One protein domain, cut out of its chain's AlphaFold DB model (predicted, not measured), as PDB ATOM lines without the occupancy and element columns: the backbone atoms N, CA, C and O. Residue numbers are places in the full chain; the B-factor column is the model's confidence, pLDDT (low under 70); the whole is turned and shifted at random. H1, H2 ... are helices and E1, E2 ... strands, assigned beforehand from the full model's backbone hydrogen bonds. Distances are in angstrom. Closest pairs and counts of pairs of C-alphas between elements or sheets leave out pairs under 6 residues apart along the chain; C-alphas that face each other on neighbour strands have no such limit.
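What this domain is: This is residues 125 to 237 of the 277 residues of an uncharacterized protein of Cladophialophora psammophila CBS 110553 (UniProt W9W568). A small, strongly twisted sheet of four strands, E1, E2, E5 and E6, has H2 packed slantwise over E1 and E2 and H1 beside its E6 edge, while the separate hairpin of E3 and E4 makes a long arm at one end. H3 and the loop after it lie toward the opposite end, and the short H4 lies between the sheet and the arm. The printed part has 113 residues, with four named helices and six named strands in the order E1 H1 H2 H3 E2 H4 E3 E4 E5 E6, a mixed class of helices and strands. The sheet runs E1, E2, E5, E6 and is mixed; E3 and E4 are antiparallel. The whole is loose, with a radius of gyration of the C-alphas of 17.5 A, and its C-alphas span 65 by 28 by 26 A.

How they stand to each other: Edge strand E1, residues 127 to 132, is parallel to E2, residues 182 to 189, with N 129 and O 186 2.9 A apart, within hydrogen-bond range. With H1, residues 142 to 151, H2, residues 153 to 163, and H3, residues 166 to 173, between them, they form a strand-helix-strand unit, two parallel neighbour strands joined through helices. H1 and H2 make two layers with the sheet, helices on one face. H2 is over E1 and E2 at a height over the sheet of 8.1 A; its closest C-alphas to E1 are those of Gln 159 and Val 129, 6.2 A apart. H1 is over none of the strands, but only just, with 2 C-alphas on E6, residues 230 to 232. H2 and H3 are close but not clearly touching, the closest C-alphas being those of Ile 161 and Glu 169, 6.2 A apart. E2 is antiparallel to E5, residues 220 to 225, with N 185 and O 222 2.9 A apart. E5 and E6 form a hairpin, with N 232 and O 223 2.8 A apart. H4, residues 192 to 196, is not on the sheet, but only just, with 4 pairs of C-alphas within 10 A. E3, residues 200 to 204, and E4, residues 207 to 211, form a hairpin, with N 202 and O 209 2.8 A apart; both are apart from E2. Every O i to N i+4 pair is within hydrogen-bond range in H1, H3 and H4, and 5 of 7 in H2.

Where its parts are: E1 begins at C-alpha 127 (10.525, 51.171, -33.903) and is 13.8 A long. H1 is 14.4 A, H2 15.7 A, E2 21.0 A and E5 15.4 A long. E6 ends at C-alpha 232 (6.527, 44.206, -46.722).

The domain as a whole: The C-alphas farthest apart are those of Ala 176 and Glu 205, at 66.2 A. The printed part has no cut, and no link is long. Mean pLDDT of the printed part is 72.3; residues 190 to 219 and 232 to 237 are among those under 70.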
ATOM      1  N   PHE A 125      17.777  52.764 -37.139       63.31
ATOM      2  CA  PHE A 125      16.606  53.218 -36.398       63.31
ATOM      3  C   PHE A 125      15.391  52.367 -36.789       63.31
ATOM      4  O   PHE A 125      14.890  52.449 -37.912       63.31
ATOM      5  N   SER A 126      14.922  51.545 -35.854       74.00
ATOM      6  CA  SER A 126      13.699  50.755 -35.978       74.00
ATOM      7  C   SER A 126      12.807  50.989 -34.767       74.00
ATOM      8  O   SER A 126      13.305  50.969 -33.642       74.00
ATOM      9  N   TYR A 127      11.506  51.144 -34.986       81.75
ATOM     10  CA  TYR A 127      10.525  51.171 -33.903       81.75
ATOM     11  C   TYR A 127      10.392  49.776 -33.305       81.75
ATOM     12  O   TYR A 127      10.289  48.807 -34.054       81.75
ATOM     13  N   LEU A 128      10.437  49.655 -31.983       83.38
ATOM     14  CA  LEU A 128      10.425  48.355 -31.320       83.38
ATOM     15  C   LEU A 128       8.997  47.994 -30.917       83.38
ATOM     16  O   LEU A 128       8.339  48.768 -30.230       83.38
ATOM     17  N   VAL A 129       8.539  46.808 -31.302       84.75
ATOM     18  CA  VAL A 129       7.268  46.240 -30.845       84.75
ATOM     19  C   VAL A 129       7.570  44.946 -30.112       84.75
ATOM     20  O   VAL A 129       8.302  44.094 -30.621       84.75
ATOM     21  N   VAL A 130       7.038  44.819 -28.904       84.00
ATOM     22  CA  VAL A 130       7.322  43.706 -27.996       84.00
ATOM     23  C   VAL A 130       6.045  43.007 -27.570       84.00
ATOM     24  O   VAL A 130       4.948  43.538 -27.713       84.00
ATOM     25  N   ASN A 131       6.205  41.813 -27.002       77.19
ATOM     26  CA  ASN A 131       5.109  41.027 -26.441       77.19
ATOM     27  C   ASN A 131       3.992  40.716 -27.446       77.19
ATOM     28  O   ASN A 131       2.837  40.565 -27.060       77.19
ATOM     29  N   LEU A 132       4.331  40.598 -28.733       82.50
ATOM     30  CA  LEU A 132       3.378  40.081 -29.705       82.50
ATOM     31  C   LEU A 132       3.226  38.575 -29.505       82.50
ATOM     32  O   LEU A 132       4.212  37.837 -29.485       82.50
ATOM     33  N   ASN A 133       1.990  38.110 -29.404       78.81
ATOM     34  CA  ASN A 133       1.700  36.697 -29.252       78.81
ATOM     35  C   ASN A 133       2.001  35.974 -30.572       78.81
ATOM     36  O   ASN A 133       1.598  36.437 -31.637       78.81
ATOM     37  N   HIS A 134       2.694  34.837 -30.532       76.69
ATOM     38  CA  HIS A 134       2.961  34.055 -31.741       76.69
ATOM     39  C   HIS A 134       1.821  33.080 -32.102       76.69
ATOM     40  O   HIS A 134       1.917  32.406 -33.120       76.69
ATOM     41  N   TYR A 135       0.753  32.973 -31.300       74.81
ATOM     42  CA  TYR A 135      -0.449  32.145 -31.514       74.81
ATOM     43  C   TYR A 135      -0.175  30.696 -31.980       74.81
ATOM     44  O   TYR A 135      -0.941  30.135 -32.761       74.81
ATOM     45  N   GLY A 136       0.933  30.088 -31.544       70.25
ATOM     46  CA  GLY A 136       1.335  28.743 -31.985       70.25
ATOM     47  C   GLY A 136       1.846  28.647 -33.433       70.25
ATOM     48  O   GLY A 136       1.952  27.543 -33.957       70.25
ATOM     49  N   HIS A 137       2.159  29.770 -34.084       73.19
ATOM     50  CA  HIS A 137       2.740  29.809 -35.428       73.19
ATOM     51  C   HIS A 137       4.251  29.541 -35.423       73.19
ATOM     52  O   HIS A 137       4.961  29.927 -34.492       73.19
ATOM     53  N   ASP A 138       4.739  28.924 -36.504       69.81
ATOM     54  CA  ASP A 138       6.167  28.747 -36.767       69.81
ATOM     55  C   ASP A 138       6.784  30.071 -37.239       69.81
ATOM     56  O   ASP A 138       6.542  30.539 -38.352       69.81
ATOM     57  N   LEU A 139       7.602  30.674 -36.377       71.44
ATOM     58  CA  LEU A 139       8.285  31.938 -36.650       71.44
ATOM     59  C   LEU A 139       9.456  31.795 -37.636       71.44
ATOM     60  O   LEU A 139      10.125  32.781 -37.925       71.44
ATOM     61  N   THR A 140       9.737  30.599 -38.159       70.81
ATOM     62  CA  THR A 140      10.713  30.412 -39.241       70.81
ATOM     63  C   THR A 140      10.110  30.623 -40.636       70.81
ATOM     64  O   THR A 140      10.863  30.838 -41.590       70.81
ATOM     65  N   ASP A 141       8.774  30.645 -40.758       72.88
ATOM     66  CA  ASP A 141       8.055  30.912 -42.007       72.88
ATOM     67  C   ASP A 141       7.619  32.386 -42.117       72.88
ATOM     68  O   ASP A 141       6.808  32.898 -41.342       72.88
ATOM     69  N   ILE A 142       8.127  33.071 -43.145       70.19
ATOM     70  CA  ILE A 142       7.814  34.475 -43.455       70.19
ATOM     71  C   ILE A 142       6.319  34.684 -43.737       70.19
ATOM     72  O   ILE A 142       5.772  35.725 -43.374       70.19
ATOM     73  N   PHE A 143       5.632  33.719 -44.352       77.69
ATOM     74  CA  PHE A 143       4.204  33.863 -44.643       77.69
ATOM     75  C   PHE A 143       3.343  33.771 -43.380       77.69
ATOM     76  O   PHE A 143       2.312  34.439 -43.285       77.69
ATOM     77  N   GLU A 144       3.755  32.960 -42.407       78.81
ATOM     78  CA  GLU A 144       3.078  32.856 -41.113       78.81
ATOM     79  C   GLU A 144       3.303  34.115 -40.269       78.81
ATOM     80  O   GLU A 144       2.361  34.632 -39.668       78.81
ATOM     81  N   ILE A 145       4.510  34.681 -40.323       77.88
ATOM     82  CA  ILE A 145       4.832  35.975 -39.718       77.88
ATOM     83  C   ILE A 145       3.941  37.099 -40.269       77.88
ATOM     84  O   ILE A 145       3.362  37.858 -39.489       77.88
ATOM     85  N   ASP A 146       3.799  37.215 -41.593       79.62
ATOM     86  CA  ASP A 146       2.990  38.278 -42.205       79.62
ATOM     87  C   ASP A 146       1.520  38.192 -41.765       79.62
ATOM     88  O   ASP A 146       0.910  39.206 -41.408       79.62
ATOM     89  N   LYS A 147       0.952  36.978 -41.719       82.19
ATOM     90  CA  LYS A 147      -0.407  36.746 -41.197       82.19
ATOM     91  C   LYS A 147      -0.523  37.167 -39.735       82.19
ATOM     92  O   LYS A 147      -1.545  37.718 -39.322       82.19
ATOM     93  N   LEU A 148       0.503  36.888 -38.941       82.75
ATOM     94  CA  LEU A 148       0.508  37.168 -37.516       82.75
ATOM     95  C   LEU A 148       0.621  38.670 -37.215       82.75
ATOM     96  O   LEU A 148      -0.077  39.170 -36.331       82.75
ATOM     97  N   ILE A 149       1.418  39.397 -37.999       84.94
ATOM     98  CA  ILE A 149       1.500  40.863 -37.973       84.94
ATOM     99  C   ILE A 149       0.141  41.479 -38.312       84.94
ATOM    100  O   ILE A 149      -0.337  42.342 -37.579       84.94
ATOM    101  N   GLN A 150      -0.520  41.000 -39.369       85.62
ATOM    102  CA  GLN A 150      -1.847  41.494 -39.758       85.62
ATOM    103  C   GLN A 150      -2.892  41.286 -38.653       85.62
ATOM    104  O   GLN A 150      -3.700  42.172 -38.387       85.62
ATOM    105  N   ARG A 151      -2.870  40.137 -37.965       87.81
ATOM    106  CA  ARG A 151      -3.804  39.854 -36.859       87.81
ATOM    107  C   ARG A 151      -3.600  40.759 -35.647       87.81
ATOM    108  O   ARG A 151      -4.563  41.040 -34.943       87.81
ATOM    109  N   GLN A 152      -2.371  41.214 -35.409       88.62
ATOM    110  CA  GLN A 152      -2.006  42.056 -34.264       88.62
ATOM    111  C   GLN A 152      -1.798  43.520 -34.654       88.62
ATOM    112  O   GLN A 152      -1.169  44.273 -33.916       88.62
ATOM    113  N   GLN A 153      -2.361  43.953 -35.787       88.69
ATOM    114  CA  GLN A 153      -2.210  45.313 -36.301       88.69
ATOM    115  C   GLN A 153      -2.540  46.382 -35.250       88.69
ATOM    116  O   GLN A 153      -1.790  47.340 -35.094       88.69
ATOM    117  N   ALA A 154      -3.643  46.216 -34.515       90.06
ATOM    118  CA  ALA A 154      -4.058  47.175 -33.492       90.06
ATOM    119  C   ALA A 154      -3.030  47.303 -32.352       90.06
ATOM    120  O   ALA A 154      -2.770  48.412 -31.893       90.06
ATOM    121  N   GLU A 155      -2.416  46.189 -31.951       91.00
ATOM    122  CA  GLU A 155      -1.387  46.140 -30.905       91.00
ATOM    123  C   GLU A 155      -0.056  46.724 -31.395       91.00
ATOM    124  O   GLU A 155       0.596  47.515 -30.721       91.00
ATOM    125  N   ILE A 156       0.325  46.410 -32.631       89.50
ATOM    126  CA  ILE A 156       1.493  47.012 -33.282       89.50
ATOM    127  C   ILE A 156       1.317  48.533 -33.365       89.50
ATOM    128  O   ILE A 156       2.236  49.292 -33.057       89.50
ATOM    129  N   HIS A 157       0.127  48.992 -33.756       91.06
ATOM    130  CA  HIS A 157      -0.191  50.410 -33.845       91.06
ATOM    131  C   HIS A 157      -0.128  51.096 -32.474       91.06
ATOM    132  O   HIS A 157       0.538  52.125 -32.341       91.06
ATOM    133  N   SER A 158      -0.772  50.526 -31.453       91.69
ATOM    134  CA  SER A 158      -0.804  51.107 -30.105       91.69
ATOM    135  C   SER A 158       0.595  51.263 -29.501       91.69
ATOM    136  O   SER A 158       0.846  52.248 -28.809       91.69
ATOM    137  N   GLN A 159       1.524  50.350 -29.807       91.12
ATOM    138  CA  GLN A 159       2.910  50.428 -29.342       91.12
ATOM    139  C   GLN A 159       3.773  51.409 -30.147       91.12
ATOM    140  O   GLN A 159       4.678  52.026 -29.583       91.12
ATOM    141  N   ILE A 160       3.524  51.570 -31.450       89.25
ATOM    142  CA  ILE A 160       4.320  52.452 -32.317       89.25
ATOM    143  C   ILE A 160       3.926  53.926 -32.154       89.25
ATOM    144  O   ILE A 160       4.834  54.752 -32.105       89.25
ATOM    145  N   ILE A 161       2.629  54.267 -32.050       89.56
ATOM    146  CA  ILE A 161       2.151  55.662 -31.874       89.56
ATOM    147  C   ILE A 161       2.975  56.447 -30.843       89.56
ATOM    148  O   ILE A 161       3.546  57.466 -31.225       89.56
ATOM    149  N   PRO A 162       3.130  55.984 -29.586       87.75
ATOM    150  CA  PRO A 162       3.840  56.746 -28.559       87.75
ATOM    151  C   PRO A 162       5.354  56.853 -28.802       87.75
ATOM    152  O   PRO A 162       6.030  57.626 -28.127       87.75
ATOM    153  N   GLN A 163       5.912  56.076 -29.737       85.75
ATOM    154  CA  GLN A 163       7.315  56.180 -30.148       85.75
ATOM    155  C   GLN A 163       7.516  57.190 -31.291       85.75
ATOM    156  O   GLN A 163       8.658  57.553 -31.602       85.75
ATOM    157  N   LEU A 164       6.443  57.619 -31.962       83.06
ATOM    158  CA  LEU A 164       6.511  58.608 -33.031       83.06
ATOM    159  C   LEU A 164       6.783  60.010 -32.452       83.06
ATOM    160  O   LEU A 164       6.373  60.326 -31.339       83.06
ATOM    161  N   PRO A 165       7.447  60.900 -33.209       79.06
ATOM    162  CA  PRO A 165       7.396  62.329 -32.925       79.06
ATOM    163  C   PRO A 165       5.956  62.829 -32.910       79.06
ATOM    164  O   PRO A 165       5.178  62.440 -33.781       79.06
ATOM    165  N   SER A 166       5.658  63.795 -32.041       77.94
ATOM    166  CA  SER A 166       4.316  64.382 -31.911       77.94
ATOM    167  C   SER A 166       3.731  64.864 -33.243       77.94
ATOM    168  O   SER A 166       2.561  64.650 -33.515       77.94
ATOM    169  N   TRP A 167       4.548  65.427 -34.137       74.75
ATOM    170  CA  TRP A 167       4.068  65.868 -35.453       74.75
ATOM    171  C   TRP A 167       3.685  64.705 -36.386       74.75
ATOM    172  O   TRP A 167       2.783  64.843 -37.205       74.75
ATOM    173  N   MET A 168       4.371  63.556 -36.300       80.75
ATOM    174  CA  MET A 168       3.998  62.362 -37.069       80.75
ATOM    175  C   MET A 168       2.747  61.724 -36.477       80.75
ATOM    176  O   MET A 168       1.897  61.261 -37.228       80.75
ATOM    177  N   GLU A 169       2.639  61.713 -35.148       83.06
ATOM    178  CA  GLU A 169       1.437  61.282 -34.440       83.06
ATOM    179  C   GLU A 169       0.224  62.113 -34.883       83.06
ATOM    180  O   GLU A 169      -0.760  61.538 -35.339       83.06
ATOM    181  N   GLU A 170       0.325  63.446 -34.873       80.25
ATOM    182  CA  GLU A 170      -0.723  64.357 -35.359       80.25
ATOM    183  C   GLU A 170      -1.145  64.046 -36.805       80.25
ATOM    184  O   GLU A 170      -2.337  63.943 -37.089       80.25
ATOM    185  N   LEU A 171      -0.185  63.828 -37.713       78.31
ATOM    186  CA  LEU A 171      -0.468  63.499 -39.118       78.31
ATOM    187  C   LEU A 171      -1.123  62.126 -39.305       78.31
ATOM    188  O   LEU A 171      -1.936  61.949 -40.210       78.31
ATOM    189  N   VAL A 172      -0.721  61.136 -38.509       81.44
ATOM    190  CA  VAL A 172      -1.222  59.759 -38.611       81.44
ATOM    191  C   VAL A 172      -2.600  59.621 -37.964       81.44
ATOM    192  O   VAL A 172      -3.424  58.839 -38.442       81.44
ATOM    193  N   LEU A 173      -2.853  60.371 -36.889       81.56
ATOM    194  CA  LEU A 173      -4.143  60.408 -36.210       81.56
ATOM    195  C   LEU A 173      -5.164  61.292 -36.935       81.56
ATOM    196  O   LEU A 173      -6.360  61.090 -36.733       81.56
ATOM    197  N   ASP A 174      -4.733  62.232 -37.785       80.06
ATOM    198  CA  ASP A 174      -5.637  63.062 -38.580       80.06
ATOM    199  C   ASP A 174      -6.235  62.290 -39.781       80.06
ATOM    200  O   ASP A 174      -5.544  62.015 -40.771       80.06
ATOM    201  N   PRO A 175      -7.550  61.988 -39.772       68.69
ATOM    202  CA  PRO A 175      -8.199  61.286 -40.876       68.69
ATOM    203  C   PRO A 175      -8.247  62.102 -42.181       68.69
ATOM    204  O   PRO A 175      -8.417  61.519 -43.260       68.69
ATOM    205  N   ALA A 176      -8.104  63.432 -42.121       74.06
ATOM    206  CA  ALA A 176      -8.126  64.295 -43.300       74.06
ATOM    207  C   ALA A 176      -6.804  64.263 -44.084       74.06
ATOM    208  O   ALA A 176      -6.816  64.392 -45.308       74.06
ATOM    209  N   SER A 177      -5.683  64.026 -43.401       67.06
ATOM    210  CA  SER A 177      -4.334  64.086 -43.973       67.06
ATOM    211  C   SER A 177      -4.057  63.012 -45.037       67.06
ATOM    212  O   SER A 177      -3.202  63.204 -45.898       67.06
ATOM    213  N   GLN A 178      -4.784  61.885 -45.030       69.06
ATOM    214  CA  GLN A 178      -4.630  60.775 -45.993       69.06
ATOM    215  C   GLN A 178      -3.189  60.237 -46.146       69.06
ATOM    216  O   GLN A 178      -2.900  59.532 -47.117       69.06
ATOM    217  N   VAL A 179      -2.313  60.494 -45.171       68.88
ATOM    218  CA  VAL A 179      -0.891  60.135 -45.198       68.88
ATOM    219  C   VAL A 179      -0.699  58.631 -44.985       68.88
ATOM    220  O   VAL A 179      -1.365  58.003 -44.163       68.88
ATOM    221  N   GLU A 180       0.234  58.040 -45.732       79.69
ATOM    222  CA  GLU A 180       0.741  56.692 -45.472       79.69
ATOM    223  C   GLU A 180       2.125  56.790 -44.829       79.69
ATOM    224  O   GLU A 180       3.091  57.217 -45.463       79.69
ATOM    225  N   LEU A 181       2.227  56.379 -43.564       78.06
ATOM    226  CA  LEU A 181       3.504  56.271 -42.868       78.06
ATOM    227  C   LEU A 181       4.129  54.896 -43.143       78.06
ATOM    228  O   LEU A 181       3.555  53.866 -42.791       78.06
ATOM    229  N   THR A 182       5.314  54.889 -43.754       80.88
ATOM    230  CA  THR A 182       6.160  53.695 -43.898       80.88
ATOM    231  C   THR A 182       7.354  53.810 -42.961       80.88
ATOM    232  O   THR A 182       8.136  54.752 -43.070       80.88
ATOM    233  N   ILE A 183       7.521  52.834 -42.070       79.00
ATOM    234  CA  ILE A 183       8.586  52.819 -41.060       79.00
ATOM    235  C   ILE A 183       9.259  51.456 -40.980       79.00
ATOM    236  O   ILE A 183       8.664  50.434 -41.304       79.00
ATOM    237  N   ARG A 184      10.508  51.428 -40.515       78.44
ATOM    238  CA  ARG A 184      11.172  50.181 -40.139       78.44
ATOM    239  C   ARG A 184      10.752  49.802 -38.721       78.44
ATOM    240  O   ARG A 184      10.922  50.605 -37.806       78.44
ATOM    241  N   VAL A 185      10.243  48.592 -38.540       79.44
ATOM    242  CA  VAL A 185       9.817  48.062 -37.239       79.44
ATOM    243  C   VAL A 185      10.647  46.828 -36.917       79.44
ATOM    244  O   VAL A 185      10.840  45.974 -37.783       79.44
ATOM    245  N   THR A 186      11.134  46.748 -35.682       83.12
ATOM    246  CA  THR A 186      11.700  45.538 -35.090       83.12
ATOM    247  C   THR A 186      10.637  44.885 -34.226       83.12
ATOM    248  O   THR A 186      10.143  45.498 -33.282       83.12
ATOM    249  N   VAL A 187      10.285  43.645 -34.547       80.44
ATOM    250  CA  VAL A 187       9.225  42.904 -33.862       80.44
ATOM    251  C   VAL A 187       9.827  41.797 -33.004       80.44
ATOM    252  O   VAL A 187      10.683  41.042 -33.470       80.44
ATOM    253  N   LEU A 188       9.369  41.709 -31.753       79.06
ATOM    254  CA  LEU A 188       9.701  40.655 -30.801       79.06
ATOM    255  C   LEU A 188       8.433  39.911 -30.372       79.06
ATOM    256  O   LEU A 188       7.557  40.479 -29.714       79.06
ATOM    257  N   PHE A 189       8.369  38.623 -30.705       76.81
ATOM    258  CA  PHE A 189       7.293  37.734 -30.277       76.81
ATOM    259  C   PHE A 189       7.573  37.153 -28.884       76.81
ATOM    260  O   PHE A 189       8.697  36.732 -28.603       76.81
ATOM    261  N   ARG A 190       6.558  37.150 -28.012       69.12
ATOM    262  CA  ARG A 190       6.593  36.576 -26.656       69.12
ATOM    263  C   ARG A 190       5.197  36.073 -26.279       69.12
ATOM    264  O   ARG A 190       4.217  36.753 -26.570       69.12
ATOM    265  N   THR A 191       5.095  34.912 -25.636       61.88
ATOM    266  CA  THR A 191       3.827  34.427 -25.059       61.88
ATOM    267  C   THR A 191       3.602  34.930 -23.634       61.88
ATOM    268  O   THR A 191       4.538  35.359 -22.956       61.88
ATOM    269  N   ASP A 192       2.362  34.828 -23.149       59.78
ATOM    270  CA  ASP A 192       2.032  35.052 -21.736       59.78
ATOM    271  C   ASP A 192       2.756  34.047 -20.820       59.78
ATOM    272  O   ASP A 192       3.188  34.400 -19.723       59.78
ATOM    273  N   GLU A 193       2.971  32.817 -21.300       57.34
ATOM    274  CA  GLU A 193       3.766  31.789 -20.618       57.34
ATOM    275  C   GLU A 193       5.243  32.202 -20.518       57.34
ATOM    276  O   GLU A 193       5.836  32.067 -19.455       57.34
ATOM    277  N   ASP A 194       5.818  32.824 -21.554       57.41
ATOM    278  CA  ASP A 194       7.184  33.372 -21.538       57.41
ATOM    279  C   ASP A 194       7.319  34.630 -20.663       57.41
ATOM    280  O   ASP A 194       8.425  35.008 -20.260       57.41
ATOM    281  N   ALA A 195       6.227  35.367 -20.446       56.41
ATOM    282  CA  ALA A 195       6.179  36.513 -19.537       56.41
ATOM    283  C   ALA A 195       6.086  36.066 -18.071       56.41
ATOM    284  O   ALA A 195       6.701  36.692 -17.207       56.41
ATOM    285  N   ALA A 196       5.360  34.973 -17.819       54.78
ATOM    286  CA  ALA A 196       5.162  34.367 -16.508       54.78
ATOM    287  C   ALA A 196       6.264  33.370 -16.106       54.78
ATOM    288  O   ALA A 196       6.430  33.102 -14.913       54.78
ATOM    289  N   ALA A 197       7.023  32.835 -17.068       54.22
ATOM    290  CA  ALA A 197       8.163  31.962 -16.829       54.22
ATOM    291  C   ALA A 197       9.252  32.726 -16.064       54.22
ATOM    292  O   ALA A 197      10.086  33.440 -16.621       54.22
ATOM    293  N   SER A 198       9.225  32.563 -14.745       48.75
ATOM    294  CA  SER A 198      10.392  32.746 -13.893       48.75
ATOM    295  C   SER A 198      11.474  31.773 -14.370       48.75
ATOM    296  O   SER A 198      11.147  30.689 -14.857       48.75
ATOM    297  N   ALA A 199      12.740  32.189 -14.262       57.44
ATOM    298  CA  ALA A 199      13.944  31.378 -14.449       57.44
ATOM    299  C   ALA A 199      13.668  29.866 -14.335       57.44
ATOM    300  O   ALA A 199      13.280  29.376 -13.272       57.44
ATOM    301  N   THR A 200      13.775  29.131 -15.443       57.62
ATOM    302  CA  THR A 200      13.461  27.700 -15.445       57.62
ATOM    303  C   THR A 200      14.703  26.965 -14.974       57.62
ATOM    304  O   THR A 200      15.709  26.958 -15.663       57.62
ATOM    305  N   PHE A 201      14.686  26.364 -13.790       63.28
ATOM    306  CA  PHE A 201      15.865  25.672 -13.273       63.28
ATOM    307  C   PHE A 201      15.842  24.188 -13.653       63.28
ATOM    308  O   PHE A 201      14.830  23.510 -13.461       63.28
ATOM    309  N   ARG A 202      16.960  23.661 -14.161       65.88
ATOM    310  CA  ARG A 202      17.199  22.217 -14.299       65.88
ATOM    311  C   ARG A 202      18.124  21.751 -13.183       65.88
ATOM    312  O   ARG A 202      19.005  22.492 -12.765       65.88
ATOM    313  N   PHE A 203      17.960  20.512 -12.743       57.44
ATOM    314  CA  PHE A 203      18.977  19.844 -11.937       57.44
ATOM    315  C   PHE A 203      19.902  19.059 -12.867       57.44
ATOM    316  O   PHE A 203      19.423  18.219 -13.631       57.44
ATOM    317  N   ASP A 204      21.201  19.334 -12.808       66.19
ATOM    318  CA  ASP A 204      22.243  18.483 -13.380       66.19
ATOM    319  C   ASP A 204      23.181  17.949 -12.283       66.19
ATOM    320  O   ASP A 204      22.944  18.164 -11.092       66.19
ATOM    321  N   GLU A 205      24.185  17.159 -12.675       65.06
ATOM    322  CA  GLU A 205      25.087  16.462 -11.742       65.06
ATOM    323  C   GLU A 205      25.867  17.426 -10.824       65.06
ATOM    324  O   GLU A 205      26.280  17.017  -9.738       65.06
ATOM    325  N   ASP A 206      25.983  18.704 -11.204       68.38
ATOM    326  CA  ASP A 206      26.694  19.750 -10.462       68.38
ATOM    327  C   ASP A 206      25.753  20.707  -9.689       68.38
ATOM    328  O   ASP A 206      26.227  21.561  -8.933       68.38
ATOM    329  N   GLY A 207      24.423  20.560  -9.810       69.81
ATOM    330  CA  GLY A 207      23.434  21.276  -8.996       69.81
ATOM    331  C   GLY A 207      22.242  21.856  -9.762       69.81
ATOM    332  O   GLY A 207      21.828  21.369 -10.811       69.81
ATOM    333  N   ILE A 208      21.630  22.893  -9.179       69.81
ATOM    334  CA  ILE A 208      20.521  23.633  -9.795       69.81
ATOM    335  C   ILE A 208      21.111  24.645 -10.778       69.81
ATOM    336  O   ILE A 208      21.723  25.626 -10.359       69.81
ATOM    337  N   VAL A 209      20.896  24.431 -12.073       66.88
ATOM    338  CA  VAL A 209      21.310  25.338 -13.145       66.88
ATOM    339  C   VAL A 209      20.098  26.077 -13.684       66.88
ATOM    340  O   VAL A 209      19.113  25.469 -14.102       66.88
ATOM    341  N   GLU A 210      20.174  27.403 -13.692       66.25
ATOM    342  CA  GLU A 210      19.207  28.249 -14.382       66.25
ATOM    343  C   GLU A 210      19.320  28.019 -15.892       66.25
ATOM    344  O   GLU A 210      20.367  28.239 -16.500       66.25
ATOM    345  N   VAL A 211      18.247  27.525 -16.494       59.91
ATOM    346  CA  VAL A 211      18.106  27.370 -17.936       59.91
ATOM    347  C   VAL A 211      17.425  28.625 -18.442       59.91
ATOM    348  O   VAL A 211      16.270  28.901 -18.108       59.91
ATOM    349  N   GLU A 212      18.138  29.388 -19.266       52.56
ATOM    350  CA  GLU A 212      17.481  30.419 -20.055       52.56
ATOM    351  C   GLU A 212      16.401  29.742 -20.912       52.56
ATOM    352  O   GLU A 212      16.712  28.784 -21.632       52.56
ATOM    353  N   PRO A 213      15.135  30.195 -20.845       49.50
ATOM    354  CA  PRO A 213      14.098  29.651 -21.705       49.50
ATOM    355  C   PRO A 213      14.554  29.759 -23.167       49.50
ATOM    356  O   PRO A 213      15.226  30.735 -23.527       49.50
ATOM    357  N   PRO A 214      14.235  28.757 -24.009       48.41
ATOM    358  CA  PRO A 214      14.706  28.719 -25.383       48.41
ATOM    359  C   PRO A 214      14.392  30.048 -26.067       48.41
ATOM    360  O   PRO A 214      13.277  30.563 -25.996       48.41
ATOM    361  N   SER A 215      15.406  30.635 -26.700       48.12
ATOM    362  CA  SER A 215      15.315  31.943 -27.339       48.12
ATOM    363  C   SER A 215      14.467  31.862 -28.615       48.12
ATOM    364  O   SER A 215      14.983  31.965 -29.724       48.12
ATOM    365  N   TRP A 216      13.151  31.699 -28.478       50.84
ATOM    366  CA  TRP A 216      12.171  31.868 -29.561       50.84
ATOM    367  C   TRP A 216      12.015  33.343 -29.975       50.84
ATOM    368  O   TRP A 216      11.258  33.686 -30.879       50.84
ATOM    369  N   ARG A 217      12.791  34.230 -29.340       52.88
ATOM    370  CA  ARG A 217      12.978  35.637 -29.687       52.88
ATOM    371  C   ARG A 217      13.733  35.736 -31.013       52.88
ATOM    372  O   ARG A 217      14.956  35.855 -31.015       52.88
ATOM    373  N   MET A 218      13.026  35.702 -32.139       59.62
ATOM    374  CA  MET A 218      13.618  36.081 -33.420       59.62
ATOM    375  C   MET A 218      13.367  37.576 -33.666       59.62
ATOM    376  O   MET A 218      12.280  37.927 -34.120       59.62
ATOM    377  N   PRO A 219      14.327  38.477 -33.359       63.38
ATOM    378  CA  PRO A 219      14.205  39.871 -33.752       63.38
ATOM    379  C   PRO A 219      14.180  39.937 -35.271       63.38
ATOM    380  O   PRO A 219      15.150  39.583 -35.944       63.38
ATOM    381  N   MET A 220      13.060  40.399 -35.810       72.69
ATOM    382  CA  MET A 220      12.930  40.645 -37.234       72.69
ATOM    383  C   MET A 220      12.744  42.132 -37.482       72.69
ATOM    384  O   MET A 220      11.970  42.786 -36.792       72.69
ATOM    385  N   SER A 221      13.460  42.655 -38.475       74.75
ATOM    386  CA  SER A 221      13.321  44.033 -38.928       74.75
ATOM    387  C   SER A 221      12.638  44.037 -40.287       74.75
ATOM    388  O   SER A 221      13.157  43.463 -41.243       74.75
ATOM    389  N   LEU A 222      11.511  44.730 -40.381       75.12
ATOM    390  CA  LEU A 222      10.668  44.796 -41.573       75.12
ATOM    391  C   LEU A 222      10.260  46.241 -41.870       75.12
ATOM    392  O   LEU A 222      10.250  47.077 -40.966       75.12
ATOM    393  N   LEU A 223       9.936  46.551 -43.129       79.06
ATOM    394  CA  LEU A 223       9.216  47.789 -43.427       79.06
ATOM    395  C   LEU A 223       7.726  47.554 -43.200       79.06
ATOM    396  O   LEU A 223       7.159  46.590 -43.703       79.06
ATOM    397  N   TYR A 224       7.109  48.445 -42.442       81.81
ATOM    398  CA  TYR A 224       5.717  48.392 -42.040       81.81
ATOM    399  C   TYR A 224       4.979  49.604 -42.602       81.81
ATOM    400  O   TYR A 224       5.393  50.743 -42.369       81.81
ATOM    401  N   SER A 225       3.889  49.362 -43.337       85.06
ATOM    402  CA  SER A 225       2.947  50.421 -43.710       85.06
ATOM    403  C   SER A 225       1.871  50.539 -42.644       85.06
ATOM    404  O   SER A 225       1.084  49.614 -42.440       85.06
ATOM    405  N   TRP A 226       1.808  51.712 -42.017       85.38
ATOM    406  CA  TRP A 226       0.802  52.043 -41.017       85.38
ATOM    407  C   TRP A 226      -0.622  51.920 -41.569       85.38
ATOM    408  O   TRP A 226      -1.461  51.202 -41.032       85.38
ATOM    409  N   LYS A 227      -0.895  52.601 -42.689       81.25
ATOM    410  CA  LYS A 227      -2.238  52.659 -43.282       81.25
ATOM    411  C   LYS A 227      -2.665  51.307 -43.855       81.25
ATOM    412  O   LYS A 227      -3.832  50.948 -43.748       81.25
ATOM    413  N   ALA A 228      -1.734  50.565 -44.460       80.69
ATOM    414  CA  ALA A 228      -2.035  49.265 -45.055       80.69
ATOM    415  C   ALA A 228      -1.991  48.107 -44.045       80.69
ATOM    416  O   ALA A 228      -2.400  47.004 -44.398       80.69
ATOM    417  N   GLY A 229      -1.482  48.329 -42.827       75.94
ATOM    418  CA  GLY A 229      -1.443  47.312 -41.775       75.94
ATOM    419  C   GLY A 229      -0.596  46.092 -42.106       75.94
ATOM    420  O   GLY A 229      -0.859  45.003 -41.600       75.94
ATOM    421  N   ARG A 230       0.370  46.233 -43.018       76.62
ATOM    422  CA  ARG A 230       1.146  45.106 -43.535       76.62
ATOM    423  C   ARG A 230       2.630  45.403 -43.526       76.62
ATOM    424  O   ARG A 230       3.072  46.477 -43.953       76.62
ATOM    425  N   ALA A 231       3.381  44.409 -43.070       71.88
ATOM    426  CA  ALA A 231       4.794  44.311 -43.356       71.88
ATOM    427  C   ALA A 231       4.986  44.081 -44.858       71.88
ATOM    428  O   ALA A 231       4.168  43.438 -45.516       71.88
ATOM    429  N   TYR A 232       6.060  44.616 -45.415       68.38
ATOM    430  CA  TYR A 232       6.527  44.206 -46.722       68.38
ATOM    431  C   TYR A 232       8.043  44.181 -46.751       68.38
ATOM    432  O   TYR A 232       8.745  45.003 -46.155       68.38
ATOM    433  N   ASN A 233       8.547  43.215 -47.506       51.03
ATOM    434  CA  ASN A 233       9.961  43.098 -47.782       51.03
ATOM    435  C   ASN A 233      10.345  44.149 -48.827       51.03
ATOM    436  O   ASN A 233      10.393  43.867 -50.021       51.03
ATOM    437  N   ALA A 234      10.650  45.370 -48.395       46.00
ATOM    438  CA  ALA A 234      11.654  46.125 -49.128       46.00
ATOM    439  C   ALA A 234      12.984  45.467 -48.791       46.00
ATOM    440  O   ALA A 234      13.314  45.337 -47.615       46.00
ATOM    441  N   LEU A 235      13.677  44.967 -49.809       32.09
ATOM    442  CA  LEU A 235      14.922  44.219 -49.684       32.09
ATOM    443  C   LEU A 235      15.774  44.716 -48.504       32.09
ATOM    444  O   LEU A 235      16.122  45.894 -48.424       32.09
ATOM    445  N   CYS A 236      16.055  43.785 -47.586       28.14
ATOM    446  CA  CYS A 236      16.906  43.953 -46.416       28.14
ATOM    447  C   CYS A 236      18.198  44.719 -46.764       28.14
ATOM    448  O   CYS A 236      18.674  44.619 -47.902       28.14
ATOM    449  N   PRO A 237      18.934  45.278 -45.782       27.39
ATOM    450  CA  PRO A 237      20.371  45.108 -45.868       27.39
ATOM    451  C   PRO A 237      20.590  43.594 -45.864       27.39
ATOM    452  O   PRO A 237      20.534  42.924 -44.832       27.39
TER     453      PRO A 237